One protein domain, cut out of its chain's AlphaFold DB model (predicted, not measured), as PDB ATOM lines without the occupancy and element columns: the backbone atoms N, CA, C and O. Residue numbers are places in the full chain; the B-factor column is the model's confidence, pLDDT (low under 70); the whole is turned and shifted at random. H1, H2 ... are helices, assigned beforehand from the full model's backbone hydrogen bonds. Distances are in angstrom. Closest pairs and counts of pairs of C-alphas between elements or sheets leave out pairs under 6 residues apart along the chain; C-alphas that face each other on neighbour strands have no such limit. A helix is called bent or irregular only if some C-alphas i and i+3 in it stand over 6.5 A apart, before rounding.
ATOM      1  N   ILE A  76     218.480 258.398 191.349       91.81
ATOM      2  CA  ILE A  76     217.469 257.365 191.065       91.81
ATOM      3  C   ILE A  76     216.052 257.959 191.040       91.81
ATOM      4  O   ILE A  76     215.293 257.709 190.107       91.81
ATOM      5  N   LEU A  77     215.715 258.818 192.010       94.19
ATOM      6  CA  LEU A  77     214.409 259.485 192.062       94.19
ATOM      7  C   LEU A  77     214.155 260.374 190.836       94.19
ATOM      8  O   LEU A  77     213.044 260.384 190.312       94.19
ATOM      9  N   ASN A  78     215.178 261.074 190.337       92.50
ATOM     10  CA  ASN A  78     215.048 261.897 189.133       92.50
ATOM     11  C   ASN A  78     214.781 261.033 187.897       92.50
ATOM     12  O   ASN A  78     213.959 261.409 187.065       92.50
ATOM     13  N   LEU A  79     215.420 259.862 187.796       93.56
ATOM     14  CA  LEU A  79     215.168 258.916 186.707       93.56
ATOM     15  C   LEU A  79     213.743 258.362 186.745       93.56
ATOM     16  O   LEU A  79     213.090 258.316 185.704       93.56
ATOM     17  N   ILE A  80     213.234 258.016 187.932       93.31
ATOM     18  CA  ILE A  80     211.845 257.566 188.112       93.31
ATOM     19  C   ILE A  80     210.869 258.666 187.679       93.31
ATOM     20  O   ILE A  80     209.962 258.416 186.885       93.31
ATOM     21  N   TRP A  81     211.079 259.906 188.136       94.12
ATOM     22  CA  TRP A  81     210.242 261.041 187.740       94.12
ATOM     23  C   TRP A  81     210.305 261.330 186.238       94.12
ATOM     24  O   TRP A  81     209.279 261.645 185.633       94.12
ATOM     25  N   MET A  82     211.482 261.196 185.624       93.19
ATOM     26  CA  MET A  82     211.654 261.336 184.178       93.19
ATOM     27  C   MET A  82     210.936 260.245 183.392       93.19
ATOM     28  O   MET A  82     210.373 260.563 182.347       93.19
ATOM     29  N   ALA A  83     210.947 259.001 183.876       94.31
ATOM     30  CA  ALA A  83     210.239 257.890 183.252       94.31
ATOM     31  C   ALA A  83     208.718 258.068 183.354       94.31
ATOM     32  O   ALA A  83     208.006 257.917 182.365       94.31
ATOM     33  N   LEU A  84     208.211 258.485 184.519       93.69
ATOM     34  CA  LEU A  84     206.783 258.758 184.705       93.69
ATOM     35  C   LEU A  84     206.301 259.928 183.834       93.69
ATOM     36  O   LEU A  84     205.194 259.908 183.305       93.69
ATOM     37  N   ARG A  85     207.146 260.950 183.655       93.56
ATOM     38  CA  ARG A  85     206.870 262.132 182.823       93.56
ATOM     39  C   ARG A  85     207.602 262.082 181.482       93.56
ATOM     40  O   ARG A  85     207.973 263.132 180.950       93.56
ATOM     41  N   TRP A  86     207.788 260.886 180.918       93.06
ATOM     42  CA  TRP A  86     208.570 260.697 179.695       93.06
ATOM     43  C   TRP A  86     208.152 261.603 178.521       93.06
ATOM     44  O   TRP A  86     209.064 262.076 177.843       93.06
ATOM     45  N   PRO A  87     206.865 261.965 178.295       92.69
ATOM     46  CA  PRO A  87     206.509 262.850 177.183       92.69
ATOM     47  C   PRO A  87     207.114 264.249 177.341       92.69
ATOM     48  O   PRO A  87     207.696 264.789 176.405       92.69
ATOM     49  N   LYS A  88     207.066 264.814 178.557       92.44
ATOM     50  CA  LYS A  88     207.704 266.103 178.863       92.44
ATOM     51  C   LYS A  88     209.222 265.993 178.753       92.44
ATOM     52  O   LYS A  88     209.869 266.887 178.218       92.44
ATOM     53  N   THR A  89     209.780 264.880 179.223       88.88
ATOM     54  CA  THR A  89     211.215 264.603 179.133       88.88
ATOM     55  C   THR A  89     211.684 264.538 177.682       88.88
ATOM     56  O   THR A  89     212.773 265.013 177.399       88.88
ATOM     57  N   VAL A  90     210.906 264.004 176.738       90.62
ATOM     58  CA  VAL A  90     211.269 263.978 175.305       90.62
ATOM     59  C   VAL A  90     211.325 265.387 174.705       90.62
ATOM     60  O   VAL A  90     212.185 265.659 173.872       90.62
ATOM     61  N   LEU A  91     210.467 266.300 175.155       89.12
ATOM     62  CA  LEU A  91     210.364 267.653 174.600       89.12
ATOM     63  C   LEU A  91     211.390 268.656 175.169       89.12
ATOM     64  O   LEU A  91     211.476 269.772 174.668       89.12
ATOM     65  N   SER A  92     212.172 268.288 176.189       82.56
ATOM     66  CA  SER A  92     213.070 269.211 176.912       82.56
ATOM     67  C   SER A  92     214.555 269.038 176.547       82.56
ATOM     68  O   SER A  92     214.999 267.925 176.310       82.56
ATOM     69  N   ASP A  93     215.351 270.108 176.549       73.38
ATOM     70  CA  ASP A  93     216.834 270.159 176.565       73.38
ATOM     71  C   ASP A  93     217.631 268.957 176.028       73.38
ATOM     72  O   ASP A  93     218.151 268.130 176.777       73.38
ATOM     73  N   TRP A  94     217.838 268.888 174.715       86.56
ATOM     74  CA  TRP A  94     218.725 267.894 174.085       86.56
ATOM     75  C   TRP A  94     220.215 268.292 174.089       86.56
ATOM     76  O   TRP A  94     221.049 267.623 173.475       86.56
ATOM     77  N   SER A  95     220.577 269.374 174.785       87.88
ATOM     78  CA  SER A  95     221.939 269.923 174.828       87.88
ATOM     79  C   SER A  95     222.901 269.149 175.734       87.88
ATOM     80  O   SER A  95     224.109 269.279 175.557       87.88
ATOM     81  N   LEU A  96     222.414 268.262 176.613       86.75
ATOM     82  CA  LEU A  96     223.233 267.491 177.568       86.75
ATOM     83  C   LEU A  96     224.452 266.809 176.924       86.75
ATOM     84  O   LEU A  96     225.547 266.817 177.482       86.75
ATOM     85  N   LYS A  97     224.293 266.239 175.722       87.00
ATOM     86  CA  LYS A  97     225.410 265.603 175.003       87.00
ATOM     87  C   LYS A  97     226.450 266.622 174.524       87.00
ATOM     88  O   LYS A  97     227.633 266.298 174.519       87.00
ATOM     89  N   LYS A  98     226.014 267.821 174.119       87.38
ATOM     90  CA  LYS A  98     226.883 268.923 173.667       87.38
ATOM     91  C   LYS A  98     227.639 269.565 174.835       87.38
ATOM     92  O   LYS A  98     228.764 269.999 174.656       87.38
ATOM     93  N   GLU A  99     227.049 269.561 176.026       87.94
ATOM     94  CA  GLU A  99     227.622 270.130 177.257       87.94
ATOM     95  C   GLU A  99     228.608 269.193 177.990       87.94
ATOM     96  O   GLU A  99     229.162 269.561 179.029       87.94
ATOM     97  N   GLY A 100     228.831 267.983 177.458       88.38
ATOM     98  CA  GLY A 100     229.750 266.985 178.015       88.38
ATOM     99  C   GLY A 100     229.105 265.958 178.956       88.38
ATOM    100  O   GLY A 100     229.796 265.077 179.458       88.38
ATOM    101  N   TYR A 101     227.784 265.996 179.166       91.62
ATOM    102  CA  TYR A 101     227.056 265.075 180.051       91.62
ATOM    103  C   TYR A 101     226.684 263.750 179.365       91.62
ATOM    104  O   TYR A 101     225.509 263.412 179.173       91.62
ATOM    105  N   HIS A 102     227.691 262.965 178.980       89.94
ATOM    106  CA  HIS A 102     227.491 261.724 178.224       89.94
ATOM    107  C   HIS A 102     226.680 260.661 178.975       89.94
ATOM    108  O   HIS A 102     225.786 260.046 178.385       89.94
ATOM    109  N   ARG A 103     226.967 260.436 180.263       91.38
ATOM    110  CA  ARG A 103     226.256 259.434 181.066       91.38
ATOM    111  C   ARG A 103     224.798 259.826 181.308       91.38
ATOM    112  O   ARG A 103     223.917 259.037 180.969       91.38
ATOM    113  N   LYS A 104     224.527 261.054 181.767       92.81
ATOM    114  CA  LYS A 104     223.153 261.577 181.920       92.81
ATOM    115  C   LYS A 104     222.334 261.449 180.638       92.81
ATOM    116  O   LYS A 104     221.179 261.038 180.684       92.81
ATOM    117  N   HIS A 105     222.923 261.745 179.477       92.56
ATOM    118  CA  HIS A 105     222.226 261.585 178.201       92.56
ATOM    119  C   HIS A 105     221.768 260.134 177.962       92.56
ATOM    120  O   HIS A 105     220.636 259.910 177.539       92.56
ATOM    121  N   LYS A 106     222.614 259.137 178.260       92.06
ATOM    122  CA  LYS A 106     222.235 257.716 178.152       92.06
ATOM    123  C   LYS A 106     221.157 257.332 179.166       92.06
ATOM    124  O   LYS A 106     220.162 256.721 178.790       92.06
ATOM    125  N   GLU A 107     221.320 257.728 180.426       93.75
ATOM    126  CA  GLU A 107     220.349 257.442 181.491       93.75
ATOM    127  C   GLU A 107     218.971 258.049 181.189       93.75
ATOM    128  O   GLU A 107     217.943 257.422 181.439       93.75
ATOM    129  N   ARG A 108     218.939 259.224 180.554       93.31
ATOM    130  CA  ARG A 108     217.703 259.830 180.060       93.31
ATOM    131  C   ARG A 108     217.006 258.988 179.000       93.31
ATOM    132  O   ARG A 108     215.790 258.831 179.072       93.31
ATOM    133  N   LEU A 109     217.747 258.458 178.029       93.31
ATOM    134  CA  LEU A 109     217.172 257.576 177.011       93.31
ATOM    135  C   LEU A 109     216.591 256.308 177.642       93.31
ATOM    136  O   LEU A 109     215.490 255.906 177.275       93.31
ATOM    137  N   TYR A 110     217.276 255.730 178.632       94.50
ATOM    138  CA  TYR A 110     216.744 254.591 179.381       94.50
ATOM    139  C   TYR A 110     215.471 254.944 180.150       94.50
ATOM    140  O   TYR A 110     214.509 254.184 180.089       94.50
ATOM    141  N   ALA A 111     215.418 256.104 180.810       94.75
ATOM    142  CA  ALA A 111     214.215 256.557 181.506       94.75
ATOM    143  C   ALA A 111     213.033 256.764 180.544       94.75
ATOM    144  O   ALA A 111     211.921 256.333 180.838       94.75
ATOM    145  N   ILE A 112     213.268 257.372 179.374       94.62
ATOM    146  CA  ILE A 112     212.238 257.541 178.336       94.62
ATOM    147  C   ILE A 112     211.750 256.175 177.839       94.62
ATOM    148  O   ILE A 112     210.544 255.942 177.778       94.62
ATOM    149  N   GLY A 113     212.674 255.262 177.522       95.38
ATOM    150  CA  GLY A 113     212.341 253.909 177.072       95.38
ATOM    151  C   GLY A 113     211.537 253.128 178.113       95.38
ATOM    152  O   GLY A 113     210.512 252.538 177.781       95.38
ATOM    153  N   ALA A 114     211.944 253.190 179.383       95.50
ATOM    154  CA  ALA A 114     211.216 252.580 180.493       95.50
ATOM    155  C   ALA A 114     209.807 253.177 180.646       95.50
ATOM    156  O   ALA A 114     208.837 252.431 180.748       95.50
ATOM    157  N   GLY A 115     209.674 254.505 180.588       95.19
ATOM    158  CA  GLY A 115     208.381 255.189 180.653       95.19
ATOM    159  C   GLY A 115     207.421 254.766 179.539       95.19
ATOM    160  O   GLY A 115     206.243 254.499 179.794       95.19
ATOM    161  N   LEU A 116     207.928 254.639 178.311       95.94
ATOM    162  CA  LEU A 116     207.146 254.181 177.165       95.94
ATOM    163  C   LEU A 116     206.690 252.724 177.334       95.94
ATOM    164  O   LEU A 116     205.509 252.433 177.150       95.94
ATOM    165  N   LEU A 117     207.583 251.826 177.764       96.56
ATOM    166  CA  LEU A 117     207.240 250.427 178.048       96.56
ATOM    167  C   LEU A 117     206.192 250.300 179.162       96.56
ATOM    168  O   LEU A 117     205.212 249.576 178.997       96.56
ATOM    169  N   CYS A 118     206.345 251.044 180.261       95.88
ATOM    170  CA  CYS A 118     205.359 251.080 181.341       95.88
ATOM    171  C   CYS A 118     203.996 251.586 180.854       95.88
ATOM    172  O   CYS A 118     202.966 251.032 181.227       95.88
ATOM    173  N   THR A 119     203.979 252.604 179.987       94.88
ATOM    174  CA  THR A 119     202.733 253.138 179.411       94.88
ATOM    175  C   THR A 119     202.026 252.084 178.558       94.88
ATOM    176  O   THR A 119     200.817 251.897 178.685       94.88
ATOM    177  N   LEU A 120     202.768 251.351 177.722       96.31
ATOM    178  CA  LEU A 120     202.211 250.266 176.912       96.31
ATOM    179  C   LEU A 120     201.637 249.147 177.788       96.31
ATOM    180  O   LEU A 120     200.504 248.728 177.561       96.31
ATOM    181  N   ALA A 121     202.377 248.717 178.813       96.31
ATOM    182  CA  ALA A 121     201.917 247.705 179.764       96.31
ATOM    183  C   ALA A 121     200.658 248.149 180.530       96.31
ATOM    184  O   ALA A 121     199.741 247.361 180.748       96.31
ATOM    185  N   PHE A 122     200.574 249.427 180.901       96.38
ATOM    186  CA  PHE A 122     199.396 249.971 181.566       96.38
ATOM    187  C   PHE A 122     198.170 249.974 180.643       96.38
ATOM    188  O   PHE A 122     197.087 249.567 181.054       96.38
ATOM    189  N   ILE A 123     198.333 250.358 179.373       96.69
ATOM    190  CA  ILE A 123     197.240 250.338 178.388       96.69
ATOM    191  C   ILE A 123     196.747 248.908 178.133       96.69
ATOM    192  O   ILE A 123     195.538 248.688 178.026       96.69
ATOM    193  N   THR A 124     197.648 247.928 178.018       96.25
ATOM    194  CA  THR A 124     197.241 246.528 177.830       96.25
ATOM    195  C   THR A 124     196.511 245.988 179.054       96.25
ATOM    196  O   THR A 124     195.476 245.339 178.892       96.25
ATOM    197  N   TRP A 125     196.983 246.315 180.260       97.06
ATOM    198  CA  TRP A 125     196.311 245.961 181.508       97.06
ATOM    199  C   TRP A 125     194.913 246.588 181.609       97.06
ATOM    200  O   TRP A 125     193.941 245.864 181.813       97.06
ATOM    201  N   LEU A 126     194.768 247.890 181.335       96.62
ATOM    202  CA  LEU A 126     193.461 248.563 181.308       96.62
ATOM    203  C   LEU A 126     192.488 247.907 180.321       96.62
ATOM    204  O   LEU A 126     191.313 247.712 180.631       96.62
ATOM    205  N   LYS A 127     192.968 247.530 179.128       95.25
ATOM    206  CA  LYS A 127     192.148 246.804 178.149       95.25
ATOM    207  C   LYS A 127     191.713 245.441 178.679       95.25
ATOM    208  O   LYS A 127     190.564 245.060 178.469       95.25
ATOM    209  N   HIS A 128     192.596 244.713 179.353       94.38
ATOM    210  CA  HIS A 128     192.269 243.418 179.938       94.38
ATOM    211  C   HIS A 128     191.202 243.539 181.036       94.38
ATOM    212  O   HIS A 128     190.165 242.880 180.949       94.38
ATOM    213  N   GLU A 129     191.389 244.457 181.985       92.50
ATOM    214  CA  GLU A 129     190.423 244.725 183.059       92.50
ATOM    215  C   GLU A 129     189.066 245.181 182.516       92.50
ATOM    216  O   GLU A 129     188.015 244.724 182.967       92.50
ATOM    217  N   SER A 130     189.065 246.028 181.480       92.31
ATOM    218  CA  SER A 130     187.820 246.478 180.851       92.31
ATOM    219  C   SER A 130     187.014 245.318 180.257       92.31
ATOM    220  O   SER A 130     185.793 245.291 180.403       92.31
ATOM    221  N   LYS A 131     187.676 244.317 179.656       89.94
ATOM    222  CA  LYS A 131     187.008 243.124 179.116       89.94
ATOM    223  C   LYS A 131     186.403 242.273 180.225       89.94
ATOM    224  O   LYS A 131     185.254 241.858 180.107       89.94
ATOM    225  N   ILE A 132     187.146 242.057 181.311       90.50
ATOM    226  CA  ILE A 132     186.656 241.309 182.476       90.50
ATOM    227  C   ILE A 132     185.433 242.007 183.075       90.50
ATOM    228  O   ILE A 132     184.427 241.361 183.366       90.50
ATOM    229  N   SER A 133     185.501 243.328 183.238       88.69
ATOM    230  CA  SER A 133     184.391 244.124 183.761       88.69
ATOM    231  C   SER A 133     183.156 244.042 182.858       88.69
ATOM    232  O   SER A 133     182.058 243.770 183.344       88.69
ATOM    233  N   GLN A 134     183.337 244.167 181.538       87.19
ATOM    234  CA  GLN A 134     182.250 244.008 180.571       87.19
ATOM    235  C   GLN A 134     181.624 242.618 180.631       87.19
ATOM    236  O   GLN A 134     180.405 242.509 180.569       87.19
ATOM    237  N   GLN A 135     182.423 241.564 180.778       85.31
ATOM    238  CA  GLN A 135     181.902 240.205 180.872       85.31
ATOM    239  C   GLN A 135     181.118 239.988 182.167       85.31
ATOM    240  O   GLN A 135     180.023 239.442 182.131       85.31
ATOM    241  N   LYS A 136     181.600 240.508 183.303       86.06
ATOM    242  CA  LYS A 136     180.841 240.484 184.564       86.06
ATOM    243  C   LYS A 136     179.518 241.242 184.457       86.06
ATOM    244  O   LYS A 136     178.516 240.771 184.983       86.06
ATOM    245  N   TRP A 137     179.511 242.410 183.813       76.56
ATOM    246  CA  TRP A 137     178.284 243.179 183.601       76.56
ATOM    247  C   TRP A 137     177.310 242.440 182.682       76.56
ATOM    248  O   TRP A 137     176.144 242.316 183.031       76.56
ATOM    249  N   ARG A 138     177.797 241.862 181.576       71.50
ATOM    250  CA  ARG A 138     176.986 241.022 180.681       71.50
ATOM    251  C   ARG A 138     176.374 239.838 181.416       71.50
ATOM    252  O   ARG A 138     175.171 239.663 181.350       71.50
ATOM    253  N   ASN A 139     177.167 239.102 182.191       75.06
ATOM    254  CA  ASN A 139     176.662 237.971 182.967       75.06
ATOM    255  C   ASN A 139     175.587 238.407 183.972       75.06
ATOM    256  O   ASN A 139     174.626 237.680 184.163       75.06
ATOM    257  N   LYS A 140     175.726 239.589 184.593       76.88
ATOM    258  CA  LYS A 140     174.700 240.135 185.494       76.88
ATOM    259  C   LYS A 140     173.410 240.489 184.760       76.88
ATOM    260  O   LYS A 140     172.347 240.193 185.286       76.88
ATOM    261  N   VAL A 141     173.510 241.117 183.588       72.06
ATOM    262  CA  VAL A 141     172.348 241.450 182.749       72.06
ATOM    263  C   VAL A 141     171.654 240.174 182.279       72.06
ATOM    264  O   VAL A 141     170.446 240.075 182.405       72.06
ATOM    265  N   ASN A 142     172.407 239.172 181.825       62.72
ATOM    266  CA  ASN A 142     171.838 237.904 181.366       62.72
ATOM    267  C   ASN A 142     171.271 237.060 182.512       62.72
ATOM    268  O   ASN A 142     170.342 236.299 182.307       62.72
ATOM    269  N   SER A 143     171.822 237.176 183.725       70.19
ATOM    270  CA  SER A 143     171.273 236.494 184.903       70.19
ATOM    271  C   SER A 143     170.042 237.186 185.492       70.19
ATOM    272  O   SER A 143     169.471 236.674 186.451       70.19
ATOM    273  N   GLN A 144     169.692 238.384 185.014       71.81
ATOM    274  CA  GLN A 144     168.461 239.034 185.437       71.81
ATOM    275  C   GLN A 144     167.301 238.399 184.682       71.81
ATOM    276  O   GLN A 144     167.110 238.657 183.499       71.81
ATOM    277  N   ASP A 145     166.542 237.580 185.402       65.56
ATOM    278  CA  ASP A 145     165.273 237.045 184.934       65.56
ATOM    279  C   ASP A 145     164.304 238.206 184.640       65.56
ATOM    280  O   ASP A 145     164.008 239.030 185.511       65.56
TER     281      ASP A 145
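Overview. This is residues 76 to 145 of the 236 residues of an uncharacterized protein of Owenweeksia hongkongensis (strain DSM 17368 / CIP 108786 / JCM 12287 / NRRL B-23963 / UST20020801) (UniProt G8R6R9). A small head of three short helices, H1, H2 and H3, is gathered at the first part of one long helix, H4, whose far part sticks out as a long free arm, residues 120 to 145. H1 and H2 cross H4 at steep angles, and the chain then passes through H3 and a turn, of which residues 98 to 103 stand free, and folds back into H4. The 70 printed residues hold four named helices, in the order H1, H2, H3, H4, and no named strand; the class is all helix. The whole is extended, with a radius of gyration of the C-alphas of 20.1 A, and spans 71 by 20 by 14 A, the arm making much of the length.

Arrangement. H1, residues 76 to 84, touches H4, residues 102 to 142, which meets it with residues 107 to 116 alone. Their closest C-alphas, those of Ala 83 and Gly 115, are 4.2 A apart, and they run the same way at a steep tilt of 51 degrees. H2, residues 86 to 91, is close to H1 but not clearly touching: the closest C-alphas, of Met 82 and Thr 89, are 6.0 A apart, and their lines are about perpendicular at 83 degrees. H2 touches H4 at residues 111 to 116 of H4 alone, with the C-alphas of Trp 86 and Ile 112 closest at 5.0 A; they run opposite ways at a steep tilt of 48 degrees. H3, residues 94 to 97, is apart from H1 and from H2. H3 and H4 touch only at the corner by their link, with residues 102 to 105 of H4 alone; the closest C-alphas, of Leu 96 and His 105, are 6.0 A apart. H4 is the hub, touching the three other helices. In H1, H2 and H4 every O i to N i+4 pair is within hydrogen-bond range; H3 is too short for such a pair, and its one O i to N i+3 pair is not within range.

Along the chain. H1 begins at C-alpha 76, (217.469, 257.365, 191.065), and is 12.5 A long; H2 is 8.8 A long. H3 is irregular, with C-alphas 94 and 97 standing 7.1 A apart. H4 begins at C-alpha 102, (227.491, 261.724, 178.224), and ends at C-alpha 142, (171.838, 237.904, 181.366), 60.6 A away.

Size, cuts and confidence. The C-alphas farthest apart, of Gly 100 and Asp 145, are 71.4 A apart. Without the stretches that stand free, 38 residues span 26 by 20 by 13 A. The printed part has no cut, and the three links are tight. Mean pLDDT of the printed part is 89.3; residues 142 and 145 are under 70.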